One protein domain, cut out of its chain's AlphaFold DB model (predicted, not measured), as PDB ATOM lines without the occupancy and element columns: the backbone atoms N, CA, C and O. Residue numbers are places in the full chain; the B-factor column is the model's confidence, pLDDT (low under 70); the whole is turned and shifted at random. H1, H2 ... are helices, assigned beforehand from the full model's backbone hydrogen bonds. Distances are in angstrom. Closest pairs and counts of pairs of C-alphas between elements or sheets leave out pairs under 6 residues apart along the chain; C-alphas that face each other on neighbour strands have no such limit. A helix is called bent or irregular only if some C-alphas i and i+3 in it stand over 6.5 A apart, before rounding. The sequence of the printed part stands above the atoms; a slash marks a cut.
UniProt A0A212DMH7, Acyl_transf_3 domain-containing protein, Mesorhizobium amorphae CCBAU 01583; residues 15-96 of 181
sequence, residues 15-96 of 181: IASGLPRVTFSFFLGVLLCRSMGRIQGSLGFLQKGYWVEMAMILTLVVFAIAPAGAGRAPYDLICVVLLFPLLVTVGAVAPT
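Overview. This is residues 15 to 96 of the 181 residues of the protein "Acyl_transf_3 domain-containing protein" of Mesorhizobium amorphae CCBAU 01583 (UniProt A0A212DMH7). Three long helices lie roughly side by side in one loose layer, with the bent H4 in the middle, H1 along one side of it and H3 along the other. The tiny H2 sits at the turn from H1 to H3 at one end of the layer; H3 runs back from there, and after a loop at the other end H4 returns between the two. The contacts gather on arm H4b, while residues 15 to 20 of H1 and residues 68 to 74 stick out. The printed part has 82 residues with four named helices, H1, H2, H3 and H4 in that order, and no named strand, an all helix class. It is only just loose, close to compact, with a radius of gyration of the C-alphas of 14.6 A and spans of 39 by 28 by 16 A.

Along the chain. H1, residues 15 to 42, begins at C-alpha 15 (-27.182, 0.989, 105.659) and is 38.8 A long. It has a kink of 53 degrees near residue 36 and is only just irregular, with C-alphas 34 and 37 at 6.9 A. H2 holds residues 44 to 47. H3, residues 51 to 64, begins at C-alpha 51 (4.705, 1.662, 88.218) and is 19.6 A long. H4, residues 72 to 93, was assigned as one helix by its hydrogen bonds but is bent, with C-alphas 81 and 84 at 6.9 A. Its arms are H4a, residues 72 to 81, 14.1 A long, and H4b, residues 84 to 93, 14.3 A long, ending at C-alpha 93 (2.187, -7.169, 90.325).

Arrangement. H4, taken whole, is the hub, touching three helices. H1 touches H4b with residues 28 to 40 alone, at a shallow tilt of 31 degrees, the same way; the closest C-alphas, of Gln 40 and Val 93, are 5.9 A apart. H3 touches H4b with residues 51 to 55 alone, at a shallow tilt of 19 degrees, opposite ways; the closest C-alphas, of Ala 55 and Leu 87, are 6.0 A apart. H2 and H4b only just touch, with 3 pairs of C-alphas within 8 A, the closest being Gln 47 and Val 93 at 6.5 A. H1 and H4a are close but not clearly touching; their closest C-alphas, of Ser 25 and Val 80, are 7.7 A apart. H4a and H4b stand at a shallow tilt of 29 degrees. H1 and H3 are apart, and so are H3 and H4a. H3, H4a and H4b have every O i to N i+4 pair within hydrogen-bond range, H1 has 19 of 24, and H2 is too short for such a pair.

Size, cuts and confidence. The C-alphas farthest apart, of Ala 16 and Lys 48, are 43.1 A apart. The printed part has no cut and no long link. The mean pLDDT of the printed part is 78.0, and residues 15 to 18, 41, 44 to 49, 68 to 71 and 95 are under 70.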
ATOM      1  N   ILE A  15     -27.730   2.352 105.796       61.53
ATOM      2  CA  ILE A  15     -27.182   0.989 105.659       61.53
ATOM      3  C   ILE A  15     -27.557   0.376 104.302       61.53
ATOM      4  O   ILE A  15     -26.719  -0.241 103.644       61.53
ATOM      5  N   ALA A  16     -28.793   0.602 103.847       64.25
ATOM      6  CA  ALA A  16     -29.289   0.070 102.580       64.25
ATOM      7  C   ALA A  16     -28.518   0.603 101.355       64.25
ATOM      8  O   ALA A  16     -28.356  -0.131 100.385       64.25
ATOM      9  N   SER A  17     -27.999   1.837 101.398       61.81
ATOM     10  CA  SER A  17     -27.164   2.391 100.321       61.81
ATOM     11  C   SER A  17     -25.682   2.019 100.456       61.81
ATOM     12  O   SER A  17     -24.974   1.960  99.451       61.81
ATOM     13  N   GLY A  18     -25.210   1.696 101.664       66.31
ATOM     14  CA  GLY A  18     -23.858   1.175 101.893       66.31
ATOM     15  C   GLY A  18     -23.672  -0.280 101.441       66.31
ATOM     16  O   GLY A  18     -22.587  -0.660 101.001       66.31
ATOM     17  N   LEU A  19     -24.730  -1.094 101.495       78.06
ATOM     18  CA  LEU A  19     -24.654  -2.532 101.219       78.06
ATOM     19  C   LEU A  19     -24.246  -2.870  99.769       78.06
ATOM     20  O   LEU A  19     -23.335  -3.689  99.606       78.06
ATOM     21  N   PRO A  20     -24.791  -2.228  98.715       78.50
ATOM     22  CA  PRO A  20     -24.314  -2.421  97.342       78.50
ATOM     23  C   PRO A  20     -22.840  -2.052  97.169       78.50
ATOM     24  O   PRO A  20     -22.101  -2.782  96.514       78.50
ATOM     25  N   ARG A  21     -22.386  -0.962  97.806       72.94
ATOM     26  CA  ARG A  21     -20.991  -0.501  97.741       72.94
ATOM     27  C   ARG A  21     -20.029  -1.525  98.343       72.94
ATOM     28  O   ARG A  21     -19.012  -1.841  97.722       72.94
ATOM     29  N   VAL A  22     -20.346  -2.051  99.526       78.44
ATOM     30  CA  VAL A  22     -19.519  -3.061 100.210       78.44
ATOM     31  C   VAL A  22     -19.513  -4.368  99.424       78.44
ATOM     32  O   VAL A  22     -18.447  -4.917  99.157       78.44
ATOM     33  N   THR A  23     -20.691  -4.825  99.000       84.38
ATOM     34  CA  THR A  23     -20.861  -6.089  98.272       84.38
ATOM     35  C   THR A  23     -20.117  -6.052  96.937       84.38
ATOM     36  O   THR A  23     -19.317  -6.943  96.653       84.38
ATOM     37  N   PHE A  24     -20.299  -4.986  96.152       85.25
ATOM     38  CA  PHE A  24     -19.594  -4.789  94.887       85.25
ATOM     39  C   PHE A  24     -18.075  -4.766  95.081       85.25
ATOM     40  O   PHE A  24     -17.364  -5.528  94.428       85.25
ATOM     41  N   SER A  25     -17.578  -3.948  96.015       83.06
ATOM     42  CA  SER A  25     -16.134  -3.812  96.257       83.06
ATOM     43  C   SER A  25     -15.510  -5.128  96.730       83.06
ATOM     44  O   SER A  25     -14.408  -5.480  96.304       83.06
ATOM     45  N   PHE A  26     -16.224  -5.889  97.565       85.50
ATOM     46  CA  PHE A  26     -15.779  -7.193  98.045       85.50
ATOM     47  C   PHE A  26     -15.669  -8.211  96.906       85.50
ATOM     48  O   PHE A  26     -14.605  -8.801  96.712       85.50
ATOM     49  N   PHE A  27     -16.729  -8.391  96.112       89.19
ATOM     50  CA  PHE A  27     -16.705  -9.342  94.996       89.19
ATOM     51  C   PHE A  27     -15.718  -8.935  93.904       89.19
ATOM     52  O   PHE A  27     -15.050  -9.806  93.344       89.19
ATOM     53  N   LEU A  28     -15.564  -7.635  93.640       87.62
ATOM     54  CA  LEU A  28     -14.547  -7.126  92.724       87.62
ATOM     55  C   LEU A  28     -13.139  -7.475  93.221       87.62
ATOM     56  O   LEU A  28     -12.333  -7.998  92.455       87.62
ATOM     57  N   GLY A  29     -12.863  -7.283  94.513       86.12
ATOM     58  CA  GLY A  29     -11.602  -7.689  95.136       86.12
ATOM     59  C   GLY A  29     -11.346  -9.198  95.042       86.12
ATOM     60  O   GLY A  29     -10.247  -9.617  94.675       86.12
ATOM     61  N   VAL A  30     -12.361 -10.028  95.296       87.12
ATOM     62  CA  VAL A  30     -12.266 -11.493  95.143       87.12
ATOM     63  C   VAL A  30     -11.988 -11.878  93.688       87.12
ATOM     64  O   VAL A  30     -11.137 -12.734  93.427       87.12
ATOM     65  N   LEU A  31     -12.660 -11.239  92.728       87.38
ATOM     66  CA  LEU A  31     -12.459 -11.476  91.299       87.38
ATOM     67  C   LEU A  31     -11.038 -11.098  90.865       87.38
ATOM     68  O   LEU A  31     -10.390 -11.880  90.163       87.38
ATOM     69  N   LEU A  32     -10.520  -9.960  91.333       85.81
ATOM     70  CA  LEU A  32      -9.126  -9.558  91.124       85.81
ATOM     71  C   LEU A  32      -8.155 -10.573  91.733       85.81
ATOM     72  O   LEU A  32      -7.227 -11.006  91.059       85.81
ATOM     73  N   CYS A  33      -8.392 -11.022  92.967       85.19
ATOM     74  CA  CYS A  33      -7.534 -12.002  93.631       85.19
ATOM     75  C   CYS A  33      -7.486 -13.340  92.874       85.19
ATOM     76  O   CYS A  33      -6.417 -13.933  92.733       85.19
ATOM     77  N   ARG A  34      -8.626 -13.811  92.354       85.94
ATOM     78  CA  ARG A  34      -8.700 -15.058  91.572       85.94
ATOM     79  C   ARG A  34      -8.064 -14.923  90.192       85.94
ATOM     80  O   ARG A  34      -7.450 -15.868  89.706       85.94
ATOM     81  N   SER A  35      -8.220 -13.767  89.552       83.94
ATOM     82  CA  SER A  35      -7.628 -13.488  88.240       83.94
ATOM     83  C   SER A  35      -6.150 -13.095  88.319       83.94
ATOM     84  O   SER A  35      -5.462 -13.146  87.299       83.94
ATOM     85  N   MET A  36      -5.636 -12.798  89.518       81.00
ATOM     86  CA  MET A  36      -4.269 -12.331  89.749       81.00
ATOM     87  C   MET A  36      -3.211 -13.259  89.146       81.00
ATOM     88  O   MET A  36      -2.282 -12.774  88.514       81.00
ATOM     89  N   GLY A  37      -3.373 -14.582  89.247       74.19
ATOM     90  CA  GLY A  37      -2.414 -15.531  88.665       74.19
ATOM     91  C   GLY A  37      -2.301 -15.433  87.136       74.19
ATOM     92  O   GLY A  37      -1.214 -15.567  86.581       74.19
ATOM     93  N   ARG A  38      -3.406 -15.126  86.441       76.56
ATOM     94  CA  ARG A  38      -3.415 -14.889  84.984       76.56
ATOM     95  C   ARG A  38      -2.875 -13.497  84.642       76.56
ATOM     96  O   ARG A  38      -2.127 -13.339  83.681       76.56
ATOM     97  N   ILE A  39      -3.246 -12.501  85.444       75.94
ATOM     98  CA  ILE A  39      -2.830 -11.099  85.315       75.94
ATOM     99  C   ILE A  39      -1.310 -10.978  85.485       75.94
ATOM    100  O   ILE A  39      -0.655 -10.380  84.640       75.94
ATOM    101  N   GLN A  40      -0.725 -11.619  86.498       71.06
ATOM    102  CA  GLN A  40       0.721 -11.633  86.738       71.06
ATOM    103  C   GLN A  40       1.512 -12.203  85.553       71.06
ATOM    104  O   GLN A  40       2.568 -11.670  85.223       71.06
ATOM    105  N   GLY A  41       0.991 -13.242  84.889       67.19
ATOM    106  CA  GLY A  41       1.618 -13.823  83.697       67.19
ATOM    107  C   GLY A  41       1.503 -12.946  82.444       67.19
ATOM    108  O   GLY A  41       2.432 -12.898  81.644       67.19
ATOM    109  N   SER A  42       0.390 -12.223  82.273       70.25
ATOM    110  CA  SER A  42       0.147 -11.378  81.091       70.25
ATOM    111  C   SER A  42       0.721  -9.960  81.213       70.25
ATOM    112  O   SER A  42       1.021  -9.338  80.195       70.25
ATOM    113  N   LEU A  43       0.873  -9.432  82.429       71.12
ATOM    114  CA  LEU A  43       1.374  -8.082  82.711       71.12
ATOM    115  C   LEU A  43       2.855  -8.094  83.123       71.12
ATOM    116  O   LEU A  43       3.283  -7.328  83.983       71.12
ATOM    117  N   GLY A  44       3.673  -8.921  82.465       63.44
ATOM    118  CA  GLY A  44       5.125  -8.964  82.690       63.44
ATOM    119  C   GLY A  44       5.832  -7.614  82.474       63.44
ATOM    120  O   GLY A  44       6.899  -7.376  83.032       63.44
ATOM    121  N   PHE A  45       5.227  -6.679  81.733       68.75
ATOM    122  CA  PHE A  45       5.757  -5.319  81.576       68.75
ATOM    123  C   PHE A  45       5.581  -4.441  82.831       68.75
ATOM    124  O   PHE A  45       6.397  -3.548  83.059       68.75
ATOM    125  N   LEU A  46       4.593  -4.720  83.696       68.56
ATOM    126  CA  LEU A  46       4.467  -4.056  85.007       68.56
ATOM    127  C   LEU A  46       5.589  -4.473  85.964       68.56
ATOM    128  O   LEU A  46       5.884  -3.753  86.917       68.56
ATOM    129  N   GLN A  47       6.251  -5.604  85.700       63.88
ATOM    130  CA  GLN A  47       7.368  -6.085  86.513       63.88
ATOM    131  C   GLN A  47       8.665  -5.296  86.278       63.88
ATOM    132  O   GLN A  47       9.611  -5.409  87.055       63.88
ATOM    133  N   LYS A  48       8.730  -4.480  85.220       61.44
ATOM    134  CA  LYS A  48       9.891  -3.650  84.888       61.44
ATOM    135  C   LYS A  48       9.449  -2.189  84.815       61.44
ATOM    136  O   LYS A  48       8.916  -1.750  83.805       61.44
ATOM    137  N   GLY A  49       9.655  -1.420  85.886       67.00
ATOM    138  CA  GLY A  49       9.390   0.023  85.860       67.00
ATOM    139  C   GLY A  49       9.122   0.665  87.218       67.00
ATOM    140  O   GLY A  49       9.230   0.033  88.265       67.00
ATOM    141  N   TYR A  50       8.758   1.948  87.176       72.06
ATOM    142  CA  TYR A  50       8.384   2.785  88.326       72.06
ATOM    143  C   TYR A  50       6.861   2.804  88.551       72.06
ATOM    144  O   TYR A  50       6.298   3.810  88.971       72.06
ATOM    145  N   TRP A  51       6.170   1.705  88.235       80.50
ATOM    146  CA  TRP A  51       4.705   1.662  88.218       80.50
ATOM    147  C   TRP A  51       4.069   1.937  89.585       80.50
ATOM    148  O   TRP A  51       3.028   2.580  89.640       80.50
ATOM    149  N   VAL A  52       4.718   1.529  90.682       77.88
ATOM    150  CA  VAL A  52       4.254   1.826  92.053       77.88
ATOM    151  C   VAL A  52       4.328   3.324  92.359       77.88
ATOM    152  O   VAL A  52       3.369   3.888  92.874       77.88
ATOM    153  N   GLU A  53       5.426   3.990  91.993       80.06
ATOM    154  CA  GLU A  53       5.579   5.440  92.191       80.06
ATOM    155  C   GLU A  53       4.556   6.214  91.355       80.06
ATOM    156  O   GLU A  53       3.886   7.115  91.853       80.06
ATOM    157  N   MET A  54       4.375   5.808  90.094       81.62
ATOM    158  CA  MET A  54       3.374   6.393  89.202       81.62
ATOM    159  C   MET A  54       1.954   6.199  89.738       81.62
ATOM    160  O   MET A  54       1.152   7.125  89.677       81.62
ATOM    161  N   ALA A  55       1.648   5.029  90.302       83.56
ATOM    162  CA  ALA A  55       0.375   4.751  90.958       83.56
ATOM    163  C   ALA A  55       0.158   5.644  92.193       83.56
ATOM    164  O   ALA A  55      -0.937   6.181  92.376       83.56
ATOM    165  N   MET A  56       1.189   5.868  93.013       81.25
ATOM    166  CA  MET A  56       1.104   6.792  94.151       81.25
ATOM    167  C   MET A  56       0.877   8.237  93.702       81.25
ATOM    168  O   MET A  56      -0.016   8.902  94.226       81.25
ATOM    169  N   ILE A  57       1.630   8.710  92.706       83.69
ATOM    170  CA  ILE A  57       1.465  10.058  92.146       83.69
ATOM    171  C   ILE A  57       0.066  10.210  91.549       83.69
ATOM    172  O   ILE A  57      -0.613  11.192  91.835       83.69
ATOM    173  N   LEU A  58      -0.398   9.222  90.779       85.19
ATOM    174  CA  LEU A  58      -1.745   9.213  90.220       85.19
ATOM    175  C   LEU A  58      -2.795   9.302  91.328       85.19
ATOM    176  O   LEU A  58      -3.726  10.089  91.214       85.19
ATOM    177  N   THR A  59      -2.621   8.550  92.414       82.94
ATOM    178  CA  THR A  59      -3.520   8.614  93.572       82.94
ATOM    179  C   THR A  59      -3.541  10.025  94.157       82.94
ATOM    180  O   THR A  59      -4.614  10.596  94.329       82.94
ATOM    181  N   LEU A  60      -2.374  10.633  94.389       83.31
ATOM    182  CA  LEU A  60      -2.275  11.990  94.927       83.31
ATOM    183  C   LEU A  60      -2.954  13.027  94.018       83.31
ATOM    184  O   LEU A  60      -3.704  13.869  94.503       83.31
ATOM    185  N   VAL A  61      -2.727  12.940  92.705       82.75
ATOM    186  CA  VAL A  61      -3.332  13.827  91.701       82.75
ATOM    187  C   VAL A  61      -4.849  13.656  91.665       82.75
ATOM    188  O   VAL A  61      -5.578  14.645  91.680       82.75
ATOM    189  N   VAL A  62      -5.329  12.411  91.667       82.06
ATOM    190  CA  VAL A  62      -6.760  12.095  91.706       82.06
ATOM    191  C   VAL A  62      -7.391  12.747  92.933       82.06
ATOM    192  O   VAL A  62      -8.329  13.524  92.766       82.06
ATOM    193  N   PHE A  63      -6.835  12.539  94.131       78.44
ATOM    194  CA  PHE A  63      -7.348  13.147  95.363       78.44
ATOM    195  C   PHE A  63      -7.258  14.682  95.376       78.44
ATOM    196  O   PHE A  63      -8.152  15.328  95.919       78.44
ATOM    197  N   ALA A  64      -6.229  15.277  94.766       77.50
ATOM    198  CA  ALA A  64      -6.071  16.731  94.699       77.50
ATOM    199  C   ALA A  64      -7.108  17.412  93.786       77.50
ATOM    200  O   ALA A  64      -7.504  18.545  94.050       77.50
ATOM    201  N   ILE A  65      -7.558  16.731  92.728       78.38
ATOM    202  CA  ILE A  65      -8.514  17.263  91.738       78.38
ATOM    203  C   ILE A  65      -9.972  16.968  92.140       78.38
ATOM    204  O   ILE A  65     -10.898  17.386  91.448       78.38
ATOM    205  N   ALA A  66     -10.202  16.261  93.254       73.12
ATOM    206  CA  ALA A  66     -11.524  15.806  93.673       73.12
ATOM    207  C   ALA A  66     -12.568  16.951  93.649       73.12
ATOM    208  O   ALA A  66     -12.501  17.864  94.480       73.12
ATOM    209  N   PRO A  67     -13.543  16.926  92.716       72.19
ATOM    210  CA  PRO A  67     -14.477  18.029  92.538       72.19
ATOM    211  C   PRO A  67     -15.418  18.154  93.742       72.19
ATOM    212  O   PRO A  67     -15.872  17.158  94.309       72.19
ATOM    213  N   ALA A  68     -15.740  19.386  94.135       63.59
ATOM    214  CA  ALA A  68     -16.757  19.663  95.146       63.59
ATOM    215  C   ALA A  68     -18.131  19.855  94.474       63.59
ATOM    216  O   ALA A  68     -18.258  20.638  93.534       63.59
ATOM    217  N   GLY A  69     -19.167  19.148  94.943       69.44
ATOM    218  CA  GLY A  69     -20.551  19.295  94.460       69.44
ATOM    219  C   GLY A  69     -21.066  18.127  93.606       69.44
ATOM    220  O   GLY A  69     -20.643  16.989  93.772       69.44
ATOM    221  N   ALA A  70     -22.008  18.399  92.692       63.41
ATOM    222  CA  ALA A  70     -22.771  17.376  91.956       63.41
ATOM    223  C   ALA A  70     -21.929  16.458  91.041       63.41
ATOM    224  O   ALA A  70     -22.368  15.360  90.701       63.41
ATOM    225  N   GLY A  71     -20.712  16.874  90.673       69.81
ATOM    226  CA  GLY A  71     -19.759  16.061  89.905       69.81
ATOM    227  C   GLY A  71     -19.035  14.981  90.721       69.81
ATOM    228  O   GLY A  71     -18.285  14.194  90.148       69.81
ATOM    229  N   ARG A  72     -19.252  14.913  92.041       77.12
ATOM    230  CA  ARG A  72     -18.566  13.967  92.929       77.12
ATOM    231  C   ARG A  72     -19.061  12.535  92.770       77.12
ATOM    232  O   ARG A  72     -18.248  11.631  92.674       77.12
ATOM    233  N   ALA A  73     -20.369  12.323  92.640       73.56
ATOM    234  CA  ALA A  73     -20.934  10.985  92.456       73.56
ATOM    235  C   ALA A  73     -20.372  10.207  91.238       73.56
ATOM    236  O   ALA A  73     -19.948   9.063  91.424       73.56
ATOM    237  N   PRO A  74     -20.314  10.768  90.009       80.25
ATOM    238  CA  PRO A  74     -19.705  10.061  88.878       80.25
ATOM    239  C   PRO A  74     -18.189   9.895  89.041       80.25
ATOM    240  O   PRO A  74     -17.646   8.859  88.661       80.25
ATOM    241  N   TYR A  75     -17.510  10.874  89.643       82.62
ATOM    242  CA  TYR A  75     -16.082  10.793  89.944       82.62
ATOM    243  C   TYR A  75     -15.769   9.651  90.928       82.62
ATOM    244  O   TYR A  75     -14.908   8.817  90.649       82.62
ATOM    245  N   ASP A  76     -16.514   9.556  92.029       79.50
ATOM    246  CA  ASP A  76     -16.375   8.516  93.050       79.50
ATOM    247  C   ASP A  76     -16.641   7.126  92.447       79.50
ATOM    248  O   ASP A  76     -15.912   6.172  92.723       79.50
ATOM    249  N   LEU A  77     -17.644   7.008  91.568       82.38
ATOM    250  CA  LEU A  77     -17.954   5.756  90.876       82.38
ATOM    251  C   LEU A  77     -16.801   5.310  89.964       82.38
ATOM    252  O   LEU A  77     -16.386   4.153  90.025       82.38
ATOM    253  N   ILE A  78     -16.248   6.220  89.158       84.56
ATOM    254  CA  ILE A  78     -15.080   5.943  88.306       84.56
ATOM    255  C   ILE A  78     -13.876   5.540  89.168       84.56
ATOM    256  O   ILE A  78     -13.171   4.578  88.843       84.56
ATOM    257  N   CYS A  79     -13.672   6.228  90.294       83.81
ATOM    258  CA  CYS A  79     -12.604   5.917  91.238       83.81
ATOM    259  C   CYS A  79     -12.721   4.489  91.783       83.81
ATOM    260  O   CYS A  79     -11.747   3.735  91.758       83.81
ATOM    261  N   VAL A  80     -13.917   4.089  92.215       82.06
ATOM    262  CA  VAL A  80     -14.170   2.769  92.809       82.06
ATOM    263  C   VAL A  80     -14.136   1.642  91.775       82.06
ATOM    264  O   VAL A  80     -13.635   0.559  92.078       82.06
ATOM    265  N   VAL A  81     -14.652   1.869  90.566       84.19
ATOM    266  CA  VAL A  81     -14.792   0.818  89.542       84.19
ATOM    267  C   VAL A  81     -13.510   0.609  88.737       84.19
ATOM    268  O   VAL A  81     -13.230  -0.520  88.336       84.19
ATOM    269  N   LEU A  82     -12.729   1.664  88.488       84.06
ATOM    270  CA  LEU A  82     -11.563   1.595  87.600       84.06
ATOM    271  C   LEU A  82     -10.259   1.880  88.338       84.06
ATOM    272  O   LEU A  82      -9.325   1.081  88.297       84.06
ATOM    273  N   LEU A  83     -10.201   3.013  89.030       85.06
ATOM    274  CA  LEU A  83      -8.959   3.576  89.555       85.06
ATOM    275  C   LEU A  83      -8.405   2.745  90.722       85.06
ATOM    276  O   LEU A  83      -7.263   2.297  90.654       85.06
ATOM    277  N   PHE A  84      -9.208   2.442  91.746       85.12
ATOM    278  CA  PHE A  84      -8.767   1.611  92.872       85.12
ATOM    279  C   PHE A  84      -8.410   0.170  92.464       85.12
ATOM    280  O   PHE A  84      -7.330  -0.284  92.844       85.12
ATOM    281  N   PRO A  85      -9.213  -0.550  91.655       84.56
ATOM    282  CA  PRO A  85      -8.829  -1.856  91.110       84.56
ATOM    283  C   PRO A  85      -7.500  -1.838  90.351       84.56
ATOM    284  O   PRO A  85      -6.671  -2.737  90.518       84.56
ATOM    285  N   LEU A  86      -7.268  -0.805  89.539       84.94
ATOM    286  CA  LEU A  86      -6.028  -0.659  88.784       84.94
ATOM    287  C   LEU A  86      -4.834  -0.386  89.708       84.94
ATOM    288  O   LEU A  86      -3.789  -1.013  89.565       84.94
ATOM    289  N   LEU A  87      -4.999   0.470  90.717       84.94
ATOM    290  CA  LEU A  87      -3.963   0.724  91.722       84.94
ATOM    291  C   LEU A  87      -3.611  -0.545  92.512       84.94
ATOM    292  O   LEU A  87      -2.431  -0.834  92.721       84.94
ATOM    293  N   VAL A  88      -4.616  -1.337  92.897       84.75
ATOM    294  CA  VAL A  88      -4.417  -2.607  93.613       84.75
ATOM    295  C   VAL A  88      -3.714  -3.641  92.732       84.75
ATOM    296  O   VAL A  88      -2.800  -4.314  93.204       84.75
ATOM    297  N   THR A  89      -4.087  -3.766  91.453       83.75
ATOM    298  CA  THR A  89      -3.414  -4.705  90.535       83.75
ATOM    299  C   THR A  89      -1.970  -4.297  90.265       83.75
ATOM    300  O   THR A  89      -1.084  -5.148  90.326       83.75
ATOM    301  N   VAL A  90      -1.699  -3.005  90.060       83.81
ATOM    302  CA  VAL A  90      -0.329  -2.492  89.918       83.81
ATOM    303  C   VAL A  90       0.488  -2.764  91.179       83.81
ATOM    304  O   VAL A  90       1.586  -3.304  91.073       83.81
ATOM    305  N   GLY A  91      -0.050  -2.470  92.365       81.00
ATOM    306  CA  GLY A  91       0.630  -2.728  93.637       81.00
ATOM    307  C   GLY A  91       0.892  -4.215  93.917       81.00
ATOM    308  O   GLY A  91       1.885  -4.545  94.558       81.00
ATOM    309  N   ALA A  92       0.040  -5.115  93.419       80.44
ATOM    310  CA  ALA A  92       0.195  -6.561  93.592       80.44
ATOM    311  C   ALA A  92       1.169  -7.212  92.591       80.44
ATOM    312  O   ALA A  92       1.720  -8.276  92.877       80.44
ATOM    313  N   VAL A  93       1.351  -6.615  91.407       79.31
ATOM    314  CA  VAL A  93       2.187  -7.169  90.325       79.31
ATOM    315  C   VAL A  93       3.572  -6.519  90.278       79.31
ATOM    316  O   VAL A  93       4.556  -7.195  89.973       79.31
ATOM    317  N   ALA A  94       3.669  -5.216  90.549       80.00
ATOM    318  CA  ALA A  94       4.913  -4.476  90.405       80.00
ATOM    319  C   ALA A  94       5.889  -4.784  91.562       80.00
ATOM    320  O   ALA A  94       5.515  -4.692  92.735       80.00
ATOM    321  N   PRO A  95       7.158  -5.123  91.271       69.50
ATOM    322  CA  PRO A  95       8.132  -5.427  92.303       69.50
ATOM    323  C   PRO A  95       8.491  -4.173  93.095       69.50
ATOM    324  O   PRO A  95       8.782  -3.107  92.548       69.50
ATOM    325  N   THR A  96       8.525  -4.327  94.415       70.50
ATOM    326  CA  THR A  96       9.004  -3.270  95.300       70.50
ATOM    327  C   THR A  96      10.529  -3.220  95.271       70.50
ATOM    328  O   THR A  96      11.202  -4.244  95.370       70.50
TER     329      THR A  96